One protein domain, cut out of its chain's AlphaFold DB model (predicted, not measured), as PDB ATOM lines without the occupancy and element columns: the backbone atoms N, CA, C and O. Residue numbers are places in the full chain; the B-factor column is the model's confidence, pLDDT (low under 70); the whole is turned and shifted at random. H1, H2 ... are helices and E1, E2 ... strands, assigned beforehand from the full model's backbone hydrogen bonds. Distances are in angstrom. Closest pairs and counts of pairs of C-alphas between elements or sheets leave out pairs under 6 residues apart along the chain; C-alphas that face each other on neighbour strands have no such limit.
ATOM      1  N   ALA A  11     -18.654  40.885  18.117       63.78
ATOM      2  CA  ALA A  11     -18.291  42.230  17.671       63.78
ATOM      3  C   ALA A  11     -16.969  42.704  18.300       63.78
ATOM      4  O   ALA A  11     -16.107  43.219  17.597       63.78
ATOM      5  N   PHE A  12     -16.772  42.462  19.602       67.44
ATOM      6  CA  PHE A  12     -15.505  42.771  20.273       67.44
ATOM      7  C   PHE A  12     -14.349  41.936  19.727       67.44
ATOM      8  O   PHE A  12     -13.306  42.494  19.410       67.44
ATOM      9  N   THR A  13     -14.534  40.621  19.565       60.28
ATOM     10  CA  THR A  13     -13.500  39.767  18.972       60.28
ATOM     11  C   THR A  13     -13.123  40.282  17.587       60.28
ATOM     12  O   THR A  13     -11.952  40.554  17.370       60.28
ATOM     13  N   GLN A  14     -14.097  40.533  16.706       61.91
ATOM     14  CA  GLN A  14     -13.851  41.063  15.360       61.91
ATOM     15  C   GLN A  14     -13.109  42.407  15.365       61.91
ATOM     16  O   GLN A  14     -12.186  42.570  14.577       61.91
ATOM     17  N   ALA A  15     -13.449  43.327  16.272       68.88
ATOM     18  CA  ALA A  15     -12.759  44.615  16.399       68.88
ATOM     19  C   ALA A  15     -11.304  44.478  16.887       68.88
ATOM     20  O   ALA A  15     -10.456  45.294  16.546       68.88
ATOM     21  N   THR A  16     -11.000  43.437  17.667       75.25
ATOM     22  CA  THR A  16      -9.650  43.170  18.204       75.25
ATOM     23  C   THR A  16      -8.814  42.223  17.343       75.25
ATOM     24  O   THR A  16      -7.692  41.877  17.720       75.25
ATOM     25  N   THR A  17      -9.342  41.772  16.202       74.38
ATOM     26  CA  THR A  17      -8.666  40.814  15.324       74.38
ATOM     27  C   THR A  17      -8.503  41.348  13.913       74.38
ATOM     28  O   THR A  17      -9.458  41.813  13.304       74.38
ATOM     29  N   THR A  18      -7.310  41.184  13.354       85.00
ATOM     30  CA  THR A  18      -7.042  41.351  11.928       85.00
ATOM     31  C   THR A  18      -6.977  39.981  11.263       85.00
ATOM     32  O   THR A  18      -6.246  39.096  11.709       85.00
ATOM     33  N   THR A  19      -7.728  39.798  10.179       86.94
ATOM     34  CA  THR A  19      -7.669  38.566   9.389       86.94
ATOM     35  C   THR A  19      -6.530  38.645   8.382       86.94
ATOM     36  O   THR A  19      -6.512  39.523   7.521       86.94
ATOM     37  N   VAL A  20      -5.605  37.692   8.455       86.19
ATOM     38  CA  VAL A  20      -4.559  37.476   7.453       86.19
ATOM     39  C   VAL A  20      -4.908  36.207   6.688       86.19
ATOM     40  O   VAL A  20      -4.935  35.130   7.269       86.19
ATOM     41  N   THR A  21      -5.179  36.311   5.393       85.94
ATOM     42  CA  THR A  21      -5.352  35.133   4.531       85.94
ATOM     43  C   THR A  21      -4.003  34.749   3.942       85.94
ATOM     44  O   THR A  21      -3.294  35.607   3.419       85.94
ATOM     45  N   GLY A  22      -3.640  33.471   4.004       89.12
ATOM     46  CA  GLY A  22      -2.360  33.018   3.480       89.12
ATOM     47  C   GLY A  22      -2.135  31.520   3.583       89.12
ATOM     48  O   GLY A  22      -3.017  30.757   3.982       89.12
ATOM     49  N   VAL A  23      -0.924  31.110   3.228       89.69
ATOM     50  CA  VAL A  23      -0.435  29.741   3.402       89.69
ATOM     51  C   VAL A  23       0.697  29.746   4.431       89.69
ATOM     52  O   VAL A  23       1.623  30.550   4.285       89.69
ATOM     53  N   PRO A  24       0.633  28.907   5.480       92.19
ATOM     54  CA  PRO A  24       1.746  28.750   6.404       92.19
ATOM     55  C   PRO A  24       2.912  28.093   5.665       92.19
ATOM     56  O   PRO A  24       2.726  27.091   4.979       92.19
ATOM     57  N   LEU A  25       4.104  28.667   5.785       90.00
ATOM     58  CA  LEU A  25       5.293  28.097   5.163       90.00
ATOM     59  C   LEU A  25       5.988  27.147   6.134       90.00
ATOM     60  O   LEU A  25       6.267  27.499   7.280       90.00
ATOM     61  N   GLU A  26       6.324  25.956   5.656       89.62
ATOM     62  CA  GLU A  26       7.204  25.050   6.387       89.62
ATOM     63  C   GLU A  26       8.648  25.535   6.233       89.62
ATOM     64  O   GLU A  26       9.220  25.557   5.140       89.62
ATOM     65  N   VAL A  27       9.238  25.963   7.345       89.44
ATOM     66  CA  VAL A  27      10.633  26.406   7.436       89.44
ATOM     67  C   VAL A  27      11.359  25.548   8.460       89.44
ATOM     68  O   VAL A  27      10.750  25.030   9.389       89.44
ATOM     69  N   SER A  28      12.677  25.410   8.310       90.38
ATOM     70  CA  SER A  28      13.497  24.689   9.288       90.38
ATOM     71  C   SER A  28      13.358  25.292  10.690       90.38
ATOM     72  O   SER A  28      13.361  26.517  10.848       90.38
ATOM     73  N   ASP A  29      13.330  24.430  11.708       86.50
ATOM     74  CA  ASP A  29      13.312  24.824  13.122       86.50
ATOM     75  C   ASP A  29      14.525  25.681  13.527       86.50
ATOM     76  O   ASP A  29      14.456  26.448  14.487       86.50
ATOM     77  N   ASP A  30      15.624  25.627  12.767       89.88
ATOM     78  CA  ASP A  30      16.811  26.455  12.998       89.88
ATOM     79  C   ASP A  30      16.637  27.911  12.527       89.88
ATOM     80  O   ASP A  30      17.487  28.773  12.811       89.88
ATOM     81  N   HIS A  31      15.535  28.235  11.838       86.94
ATOM     82  CA  HIS A  31      15.271  29.590  11.369       86.94
ATOM     83  C   HIS A  31      15.190  30.568  12.560       86.94
ATOM     84  O   HIS A  31      14.463  30.305  13.521       86.94
ATOM     85  N   PRO A  32      15.906  31.713  12.541       86.62
ATOM     86  CA  PRO A  32      15.981  32.622  13.688       86.62
ATOM     87  C   PRO A  32      14.611  33.077  14.198       86.62
ATOM     88  O   PRO A  32      14.369  33.054  15.398       86.62
ATOM     89  N   LEU A  33      13.700  33.426  13.286       86.00
ATOM     90  CA  LEU A  33      12.346  33.857  13.641       86.00
ATOM     91  C   LEU A  33      11.468  32.687  14.112       86.00
ATOM     92  O   LEU A  33      10.626  32.869  14.988       86.00
ATOM     93  N   ARG A  34      11.715  31.464  13.620       88.81
ATOM     94  CA  ARG A  34      10.974  30.275  14.064       88.81
ATOM     95  C   ARG A  34      11.330  29.906  15.503       88.81
ATOM     96  O   ARG A  34      10.441  29.626  16.298       88.81
ATOM     97  N   ARG A  35      12.610  30.038  15.874       85.19
ATOM     98  CA  ARG A  35      13.088  29.890  17.262       85.19
ATOM     99  C   ARG A  35      12.513  30.926  18.228       85.19
ATOM    100  O   ARG A  35      12.463  30.665  19.423       85.19
ATOM    101  N   LEU A  36      12.075  32.077  17.717       86.19
ATOM    102  CA  LEU A  36      11.361  33.097  18.489       86.19
ATOM    103  C   LEU A  36       9.848  32.832  18.575       86.19
ATOM    104  O   LEU A  36       9.124  33.676  19.084       86.19
ATOM    105  N   GLY A  37       9.364  31.685  18.084       88.19
ATOM    106  CA  GLY A  37       7.943  31.333  18.109       88.19
ATOM    107  C   GLY A  37       7.119  31.988  17.001       88.19
ATOM    108  O   GLY A  37       5.895  31.987  17.075       88.19
ATOM    109  N   GLN A  38       7.751  32.546  15.965       90.44
ATOM    110  CA  GLN A  38       7.021  33.150  14.852       90.44
ATOM    111  C   GLN A  38       6.682  32.118  13.776       90.44
ATOM    112  O   GLN A  38       7.462  31.214  13.471       90.44
ATOM    113  N   VAL A  39       5.506  32.258  13.181       93.56
ATOM    114  CA  VAL A  39       4.988  31.450  12.077       93.56
ATOM    115  C   VAL A  39       5.086  32.280  10.796       93.56
ATOM    116  O   VAL A  39       4.520  33.376  10.751       93.56
ATOM    117  N   PRO A  40       5.776  31.794   9.753       94.00
ATOM    118  CA  PRO A  40       5.784  32.452   8.456       94.00
ATOM    119  C   PRO A  40       4.483  32.167   7.699       94.00
ATOM    120  O   PRO A  40       4.064  31.020   7.545       94.00
ATOM    121  N   ILE A  41       3.861  33.223   7.189       90.75
ATOM    122  CA  ILE A  41       2.624  33.194   6.413       90.75
ATOM    123  C   ILE A  41       2.887  33.894   5.082       90.75
ATOM    124  O   ILE A  41       3.212  35.083   5.035       90.75
ATOM    125  N   GLN A  42       2.710  33.168   3.980       87.81
ATOM    126  CA  GLN A  42       2.692  33.754   2.646       87.81
ATOM    127  C   GLN A  42       1.287  34.286   2.356       87.81
ATOM    128  O   GLN A  42       0.358  33.510   2.136       87.81
ATOM    129  N   SER A  43       1.126  35.610   2.373       79.25
ATOM    130  CA  SER A  43      -0.179  36.277   2.231       79.25
ATOM    131  C   SER A  43      -0.740  36.248   0.807       79.25
ATOM    132  O   SER A  43      -1.949  36.335   0.601       79.25
ATOM    133  N   CYS A  44       0.124  36.111  -0.201       73.50
ATOM    134  CA  CYS A  44      -0.319  36.036  -1.584       73.50
ATOM    135  C   CYS A  44      -0.721  34.605  -1.943       73.50
ATOM    136  O   CYS A  44       0.110  33.697  -2.000       73.50
ATOM    137  N   VAL A  45      -2.016  34.420  -2.186       68.50
ATOM    138  CA  VAL A  45      -2.628  33.131  -2.489       68.50
ATOM    139  C   VAL A  45      -3.164  33.161  -3.914       68.50
ATOM    140  O   VAL A  45      -4.184  33.794  -4.188       68.50
ATOM    141  N   CYS A  46      -2.505  32.444  -4.820       68.50
ATOM    142  CA  CYS A  46      -3.025  32.217  -6.163       68.50
ATOM    143  C   CYS A  46      -3.751  30.887  -6.259       68.50
ATOM    144  O   CYS A  46      -3.242  29.855  -5.832       68.50
ATOM    145  N   VAL A  47      -4.919  30.931  -6.893       66.00
ATOM    146  CA  VAL A  47      -5.725  29.749  -7.228       66.00
ATOM    147  C   VAL A  47      -5.737  29.509  -8.752       66.00
ATOM    148  O   VAL A  47      -6.307  28.533  -9.224       66.00
ATOM    149  N   THR A  48      -5.117  30.400  -9.539       59.91
ATOM    150  CA  THR A  48      -5.089  30.369 -11.011       59.91
ATOM    151  C   THR A  48      -3.730  30.818 -11.555       59.91
ATOM    152  O   THR A  48      -3.144  31.753 -11.006       59.91
ATOM    153  N   ASP A  49      -3.279  30.219 -12.661       60.62
ATOM    154  CA  ASP A  49      -2.073  30.632 -13.398       60.62
ATOM    155  C   ASP A  49      -2.394  31.571 -14.580       60.62
ATOM    156  O   ASP A  49      -3.417  31.377 -15.245       60.62
ATOM    157  N   PRO A  50      -1.518  32.544 -14.912       65.38
ATOM    158  CA  PRO A  50      -0.270  32.892 -14.225       65.38
ATOM    159  C   PRO A  50      -0.514  33.687 -12.935       65.38
ATOM    160  O   PRO A  50      -1.357  34.581 -12.877       65.38
ATOM    161  N   CYS A  51       0.266  33.372 -11.906       63.84
ATOM    162  CA  CYS A  51       0.123  33.950 -10.580       63.84
ATOM    163  C   CYS A  51       0.935  35.255 -10.407       63.84
ATOM    164  O   CYS A  51       2.161  35.216 -10.514       63.84
ATOM    165  N   PRO A  52       0.320  36.404 -10.062       66.31
ATOM    166  CA  PRO A  52       1.040  37.658  -9.812       66.31
ATOM    167  C   PRO A  52       1.671  37.744  -8.401       66.31
ATOM    168  O   PRO A  52       1.822  38.843  -7.863       66.31
ATOM    169  N   CYS A  53       2.024  36.611  -7.776       67.31
ATOM    170  CA  CYS A  53       2.576  36.576  -6.411       67.31
ATOM    171  C   CYS A  53       4.101  36.753  -6.319       67.31
ATOM    172  O   CYS A  53       4.660  36.654  -5.221       67.31
ATOM    173  N   ASP A  54       4.787  37.057  -7.420       63.34
ATOM    174  CA  ASP A  54       6.225  37.316  -7.384       63.34
ATOM    175  C   ASP A  54       6.553  38.552  -6.532       63.34
ATOM    176  O   ASP A  54       6.097  39.666  -6.793       63.34
ATOM    177  N   GLY A  55       7.380  38.350  -5.502       63.66
ATOM    178  CA  GLY A  55       7.898  39.420  -4.645       63.66
ATOM    179  C   GLY A  55       6.982  39.864  -3.501       63.66
ATOM    180  O   GLY A  55       7.304  40.856  -2.843       63.66
ATOM    181  N   HIS A  56       5.879  39.156  -3.233       73.00
ATOM    182  CA  HIS A  56       5.059  39.436  -2.049       73.00
ATOM    183  C   HIS A  56       5.814  39.077  -0.765       73.00
ATOM    184  O   HIS A  56       6.541  38.078  -0.741       73.00
ATOM    185  N   PRO A  57       5.679  39.886   0.298       81.06
ATOM    186  CA  PRO A  57       6.403  39.646   1.532       81.06
ATOM    187  C   PRO A  57       5.873  38.414   2.272       81.06
ATOM    188  O   PRO A  57       4.679  38.111   2.236       81.06
ATOM    189  N   ILE A  58       6.765  37.743   2.997       85.31
ATOM    190  CA  ILE A  58       6.402  36.753   4.010       85.31
ATOM    191  C   ILE A  58       6.114  37.511   5.305       85.31
ATOM    192  O   ILE A  58       6.914  38.340   5.748       85.31
ATOM    193  N   LEU A  59       4.960  37.239   5.906       88.69
ATOM    194  CA  LEU A  59       4.586  37.781   7.205       88.69
ATOM    195  C   LEU A  59       4.966  36.777   8.284       88.69
ATOM    196  O   LEU A  59       4.467  35.659   8.294       88.69
ATOM    197  N   TRP A  60       5.821  37.179   9.207       89.88
ATOM    198  CA  TRP A  60       6.151  36.404  10.391       89.88
ATOM    199  C   TRP A  60       5.317  36.912  11.558       89.88
ATOM    200  O   TRP A  60       5.467  38.057  11.997       89.88
ATOM    201  N   VAL A  61       4.417  36.059  12.033       91.56
ATOM    202  CA  VAL A  61       3.461  36.376  13.096       91.56
ATOM    203  C   VAL A  61       3.790  35.533  14.314       91.56
ATOM    204  O   VAL A  61       4.006  34.332  14.177       91.56
ATOM    205  N   ASP A  62       3.833  36.135  15.499       92.62
ATOM    206  CA  ASP A  62       3.993  35.376  16.741       92.62
ATOM    207  C   ASP A  62       2.866  34.340  16.876       92.62
ATOM    208  O   ASP A  62       1.689  34.661  16.707       92.62
ATOM    209  N   GLU A  63       3.212  33.088  17.168       92.06
ATOM    210  CA  GLU A  63       2.228  32.016  17.287       92.06
ATOM    211  C   GLU A  63       1.185  32.300  18.377       92.06
ATOM    212  O   GLU A  63       0.017  31.958  18.201       92.06
ATOM    213  N   SER A  64       1.568  32.996  19.453       91.19
ATOM    214  CA  SER A  64       0.652  33.402  20.526       91.19
ATOM    215  C   SER A  64      -0.329  34.504  20.111       91.19
ATOM    216  O   SER A  64      -1.394  34.635  20.713       91.19
ATOM    217  N   ALA A  65      -0.012  35.267  19.060       90.25
ATOM    218  CA  ALA A  65      -0.892  36.288  18.504       90.25
ATOM    219  C   ALA A  65      -1.937  35.719  17.531       90.25
ATOM    220  O   ALA A  65      -2.881  36.426  17.166       90.25
ATOM    221  N   ILE A  66      -1.791  34.459  17.104       91.88
ATOM    222  CA  ILE A  66      -2.751  33.770  16.238       91.88
ATOM    223  C   ILE A  66      -3.857  33.174  17.109       91.88
ATOM    224  O   ILE A  66      -3.699  32.131  17.736       91.88
ATOM    225  N   LEU A  67      -5.017  33.822  17.105       90.81
ATOM    226  CA  LEU A  67      -6.170  33.443  17.918       90.81
ATOM    227  C   LEU A  67      -6.929  32.252  17.322       90.81
ATOM    228  O   LEU A  67      -7.477  31.430  18.053       90.81
ATOM    229  N   SER A  68      -6.969  32.145  15.992       91.31
ATOM    230  CA  SER A  68      -7.544  30.983  15.308       91.31
ATOM    231  C   SER A  68      -7.009  30.826  13.888       91.31
ATOM    232  O   SER A  68      -6.634  31.812  13.252       91.31
ATOM    233  N   ARG A  69      -7.037  29.589  13.379       93.88
ATOM    234  CA  ARG A  69      -6.734  29.241  11.985       93.88
ATOM    235  C   ARG A  69      -7.957  28.557  11.384       93.88
ATOM    236  O   ARG A  69      -8.358  27.500  11.868       93.88
ATOM    237  N   THR A  70      -8.540  29.147  10.348       91.25
ATOM    238  CA  THR A  70      -9.725  28.599   9.678       91.25
ATOM    239  C   THR A  70      -9.355  28.179   8.266       91.25
ATOM    240  O   THR A  70      -8.917  29.002   7.468       91.25
ATOM    241  N   ALA A  71      -9.523  26.897   7.945       89.12
ATOM    242  CA  ALA A  71      -9.338  26.413   6.583       89.12
ATOM    243  C   ALA A  71     -10.383  27.051   5.658       89.12
ATOM    244  O   ALA A  71     -11.580  27.023   5.946       89.12
ATOM    245  N   THR A  72      -9.939  27.604   4.530       84.44
ATOM    246  CA  THR A  72     -10.848  28.257   3.571       84.44
ATOM    247  C   THR A  72     -11.431  27.281   2.548       84.44
ATOM    248  O   THR A  72     -12.264  27.666   1.731       84.44
ATOM    249  N   GLY A  73     -10.959  26.027   2.537       85.25
ATOM    250  CA  GLY A  73     -11.278  25.030   1.511       85.25
ATOM    251  C   GLY A  73     -10.619  25.298   0.151       85.25
ATOM    252  O   GLY A  73     -10.785  24.506  -0.777       85.25
ATOM    253  N   ARG A  74      -9.864  26.395   0.016       82.75
ATOM    254  CA  ARG A  74      -9.069  26.716  -1.174       82.75
ATOM    255  C   ARG A  74      -7.673  26.120  -1.043       82.75
ATOM    256  O   ARG A  74      -7.136  26.001   0.059       82.75
ATOM    257  N   ARG A  75      -7.076  25.792  -2.186       82.81
ATOM    258  CA  ARG A  75      -5.686  25.347  -2.288       82.81
ATOM    259  C   ARG A  75      -4.949  26.173  -3.322       82.81
ATOM    260  O   ARG A  75      -5.556  26.629  -4.293       82.81
ATOM    261  N   ARG A  76      -3.654  26.357  -3.103       79.19
ATOM    262  CA  ARG A  76      -2.739  26.874  -4.116       79.19
ATOM    263  C   ARG A  76      -2.496  25.837  -5.211       79.19
ATOM    264  O   ARG A  76      -2.790  24.654  -5.047       79.19
ATOM    265  N   THR A  77      -1.917  26.290  -6.320       75.69
ATOM    266  CA  THR A  77      -1.524  25.436  -7.452       75.69
ATOM    267  C   THR A  77      -0.540  24.324  -7.059       75.69
ATOM    268  O   THR A  77      -0.579  23.243  -7.637       75.69
ATOM    269  N   ASP A  78       0.315  24.558  -6.061       78.50
ATOM    270  CA  ASP A  78       1.264  23.579  -5.501       78.50
ATOM    271  C   ASP A  78       0.620  22.578  -4.521       78.50
ATOM    272  O   ASP A  78       1.271  21.622  -4.107       78.50
ATOM    273  N   GLY A  79      -0.671  22.736  -4.216       82.00
ATOM    274  CA  GLY A  79      -1.443  21.829  -3.368       82.00
ATOM    275  C   GLY A  79      -1.595  22.287  -1.919       82.00
ATOM    276  O   GLY A  79      -2.388  21.677  -1.194       82.00
ATOM    277  N   ASP A  80      -0.923  23.367  -1.516       86.44
ATOM    278  CA  ASP A  80      -0.980  23.861  -0.142       86.44
ATOM    279  C   ASP A  80      -2.353  24.447   0.199       86.44
ATOM    280  O   ASP A  80      -2.979  25.153  -0.600       86.44
ATOM    281  N   GLU A  81      -2.836  24.160   1.408       88.62
ATOM    282  CA  GLU A  81      -4.121  24.661   1.889       88.62
ATOM    283  C   GLU A  81      -4.029  26.118   2.345       88.62
ATOM    284  O   GLU A  81      -3.077  26.553   2.993       88.62
ATOM    285  N   VAL A  82      -5.066  26.877   1.998       85.25
ATOM    286  CA  VAL A  82      -5.183  28.297   2.308       85.25
ATOM    287  C   VAL A  82      -6.008  28.476   3.571       85.25
ATOM    288  O   VAL A  82      -7.152  28.007   3.644       85.25
ATOM    289  N   TYR A  83      -5.467  29.238   4.515       88.25
ATOM    290  CA  TYR A  83      -6.089  29.521   5.801       88.25
ATOM    291  C   TYR A  83      -6.381  31.012   5.968       88.25
ATOM    292  O   TYR A  83      -5.630  31.868   5.498       88.25
ATOM    293  N   ASP A  84      -7.456  31.300   6.695       88.31
ATOM    294  CA  ASP A  84      -7.712  32.601   7.297       88.31
ATOM    295  C   ASP A  84      -7.219  32.559   8.749       88.31
ATOM    296  O   ASP A  84      -7.726  31.804   9.586       88.31
ATOM    297  N   PHE A  85      -6.194  33.354   9.036       87.19
ATOM    298  CA  PHE A  85      -5.599  33.512  10.355       87.19
ATOM    299  C   PHE A  85      -6.234  34.722  11.037       87.19
ATOM    300  O   PHE A  85      -6.076  35.846  10.569       87.19
ATOM    301  N   ALA A  86      -6.933  34.508  12.152       88.50
ATOM    302  CA  ALA A  86      -7.359  35.611  13.009       88.50
ATOM    303  C   ALA A  86      -6.190  35.977  13.926       88.50
ATOM    304  O   ALA A  86      -5.849  35.211  14.827       88.50
ATOM    305  N   VAL A  87      -5.559  37.117  13.668       86.69
ATOM    306  CA  VAL A  87      -4.404  37.623  14.417       86.69
ATOM    307  C   VAL A  87      -4.863  38.769  15.312       86.69
ATOM    308  O   VAL A  87      -5.718  39.550  14.905       86.69
ATOM    309  N   SER A  88      -4.334  38.887  16.528       83.62
ATOM    310  CA  SER A  88      -4.597  40.061  17.373       83.62
ATOM    311  C   SER A  88      -4.206  41.355  16.642       83.62
ATOM    312  O   SER A  88      -3.131  41.433  16.052       83.62
ATOM    313  N   ALA A  89      -5.075  42.367  16.667       80.75
ATOM    314  CA  ALA A  89      -4.844  43.643  15.986       80.75
ATOM    315  C   ALA A  89      -3.630  44.413  16.540       80.75
ATOM    316  O   ALA A  89      -2.979  45.140  15.796       80.75
ATOM    317  N   ASP A  90      -3.287  44.194  17.812       80.44
ATOM    318  CA  ASP A  90      -2.138  44.822  18.479       80.44
ATOM    319  C   ASP A  90      -0.838  44.013  18.319       80.44
ATOM    320  O   ASP A  90       0.198  44.351  18.897       80.44
ATOM    321  N   ALA A  91      -0.872  42.909  17.565       80.44
ATOM    322  CA  ALA A  91       0.289  42.055  17.380       80.44
ATOM    323  C   ALA A  91       1.344  42.717  16.490       80.44
ATOM    324  O   ALA A  91       1.066  43.191  15.387       80.44
ATOM    325  N   PHE A  92       2.600  42.653  16.927       81.81
ATOM    326  CA  PHE A  92       3.724  42.992  16.067       81.81
ATOM    327  C   PHE A  92       3.975  41.865  15.062       81.81
ATOM    328  O   PHE A  92       4.105  40.698  15.434       81.81
ATOM    329  N   VAL A  93       4.092  42.231  13.785       82.81
ATOM    330  CA  VAL A  93       4.441  41.312  12.695       82.81
ATOM    331  C   VAL A  93       5.789  41.699  12.099       82.81
ATOM    332  O   VAL A  93       6.093  42.881  11.934       82.81
ATOM    333  N   THR A  94       6.611  40.707  11.764       83.56
ATOM    334  CA  THR A  94       7.865  40.933  11.031       83.56
ATOM    335  C   THR A  94       7.625  40.687   9.546       83.56
ATOM    336  O   THR A  94       7.141  39.632   9.153       83.56
ATOM    337  N   VAL A  95       7.942  41.672   8.707       82.44
ATOM    338  CA  VAL A  95       7.706  41.608   7.258       82.44
ATOM    339  C   VAL A  95       9.022  41.304   6.550       82.44
ATOM    340  O   VAL A  95       9.928  42.135   6.524       82.44
ATOM    341  N   GLU A  96       9.132  40.119   5.954       80.00
ATOM    342  CA  GLU A  96      10.287  39.715   5.155       80.00
ATOM    343  C   GLU A  96       9.991  39.924   3.666       80.00
ATOM    344  O   GLU A  96       9.202  39.203   3.059       80.00
ATOM    345  N   SER A  97      10.625  40.930   3.056       75.25
ATOM    346  CA  SER A  97      10.498  41.207   1.621       75.25
ATOM    347  C   SER A  97      11.781  40.848   0.870       75.25
ATOM    348  O   SER A  97      12.826  41.458   1.101       75.25
ATOM    349  N   PHE A  98      11.704  39.950  -0.114       64.56
ATOM    350  CA  PHE A  98      12.828  39.640  -1.007       64.56
ATOM    351  C   PHE A  98      12.899  40.611  -2.190       64.56
ATOM    352  O   PHE A  98      12.844  40.221  -3.358       64.56
ATOM    353  N   ARG A  99      13.024  41.912  -1.909       63.09
ATOM    354  CA  ARG A  99      13.213  42.907  -2.969       63.09
ATOM    355  C   ARG A  99      14.667  42.889  -3.441       63.09
ATOM    356  O   ARG A  99      15.570  43.312  -2.725       63.09
ATOM    357  N   ARG A 100      14.899  42.456  -4.683       59.59
ATOM    358  CA  ARG A 100      16.202  42.615  -5.344       59.59
ATOM    359  C   ARG A 100      16.360  44.061  -5.801       59.59
ATOM    360  O   ARG A 100      15.633  44.522  -6.676       59.59
TER     361      ARG A 100
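AT A GLANCE: This is residues 11 to 100 of the 180 residues of an uncharacterized protein of Streptomyces sp. 62 (UniProt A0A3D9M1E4). A strongly twisted sheet of six strands rolls toward a small, open barrel, with E4, E5 and the first part of E1 making one wall and E2, E3 and E6 the other; the ring is not closed, with edge strands E4 and E6 apart. E1 bends and passes from one wall to the other, while the short helices H1 and H2 only graze the sheet and a long loop, residues 43 to 57, joins E2 to E3. The printed part has 90 residues, with two named helices and six named strands in the order H1 E1 H2 E2 E3 E4 E5 E6; the sheet runs E4 E5 E1 E2 E3 E6, all antiparallel, and the class is mostly strand. It is compact, with a radius of gyration of the C-alphas of 13.5 A, and spans 39 by 32 by 22 A.

IN THESE COORDINATES: In the order of the sheet, E4 is residues 66 to 75, 20.6 A from first to last C-alpha, and begins at C-alpha 66 (-2.751, 33.770, 16.238). E5 is residues 81 to 88, 21.8 A; E1 is residues 17 to 24, 18.3 A. E2 is residues 38 to 42 and E3 residues 58 to 62, 13.0 A each. E6, residues 93 to 96, is 9.7 A long and ends at C-alpha 96 (10.287, 39.715, 5.155). H1 is residues 11 to 15, beginning at C-alpha 11 (-18.291, 42.230, 17.671), and H2 is residues 32 to 35.

HOW THE PARTS SIT: From edge to edge the strands' lines turn by 134 degrees. E4 bends by 65 degrees at residue 72; it forms a hairpin with E5, where N 70 and O 84 are 2.9 A apart. E5 and E1 are antiparallel at 149 degrees, with N 20 and O 85 at 2.8 A. E1 bends by 66 degrees at residue 21 and its pairing is staggered: residues 17 to 22 pair with E5, residues 23 to 24 with E2, where N 23 and O 42 are 2.9 A apart. E2 and E3 form a hairpin, with N 41 and O 59 at 2.7 A. E3 and E6 have N 60 and O 94 at 2.8 A. H1 grazes the sheet with residues 13 to 15 and is near E5. H2 grazes it with residues 32 to 34; its closest C-alpha pair with E3 is Leu 33 and Trp 60, 7.4 A. In H1 every O i to N i+4 pair is within hydrogen-bond range; H2 is too short for one.

THE WHOLE: The C-alphas of Ala 11 and Arg 100, the two farthest apart, are 41.5 A apart. The printed part has no cut. The link from E2 to E3 is long, 15 residues. Mean pLDDT of the printed part is 81.4; residues 11 to 15, 45 to 55 and 98 to 100 are under 70.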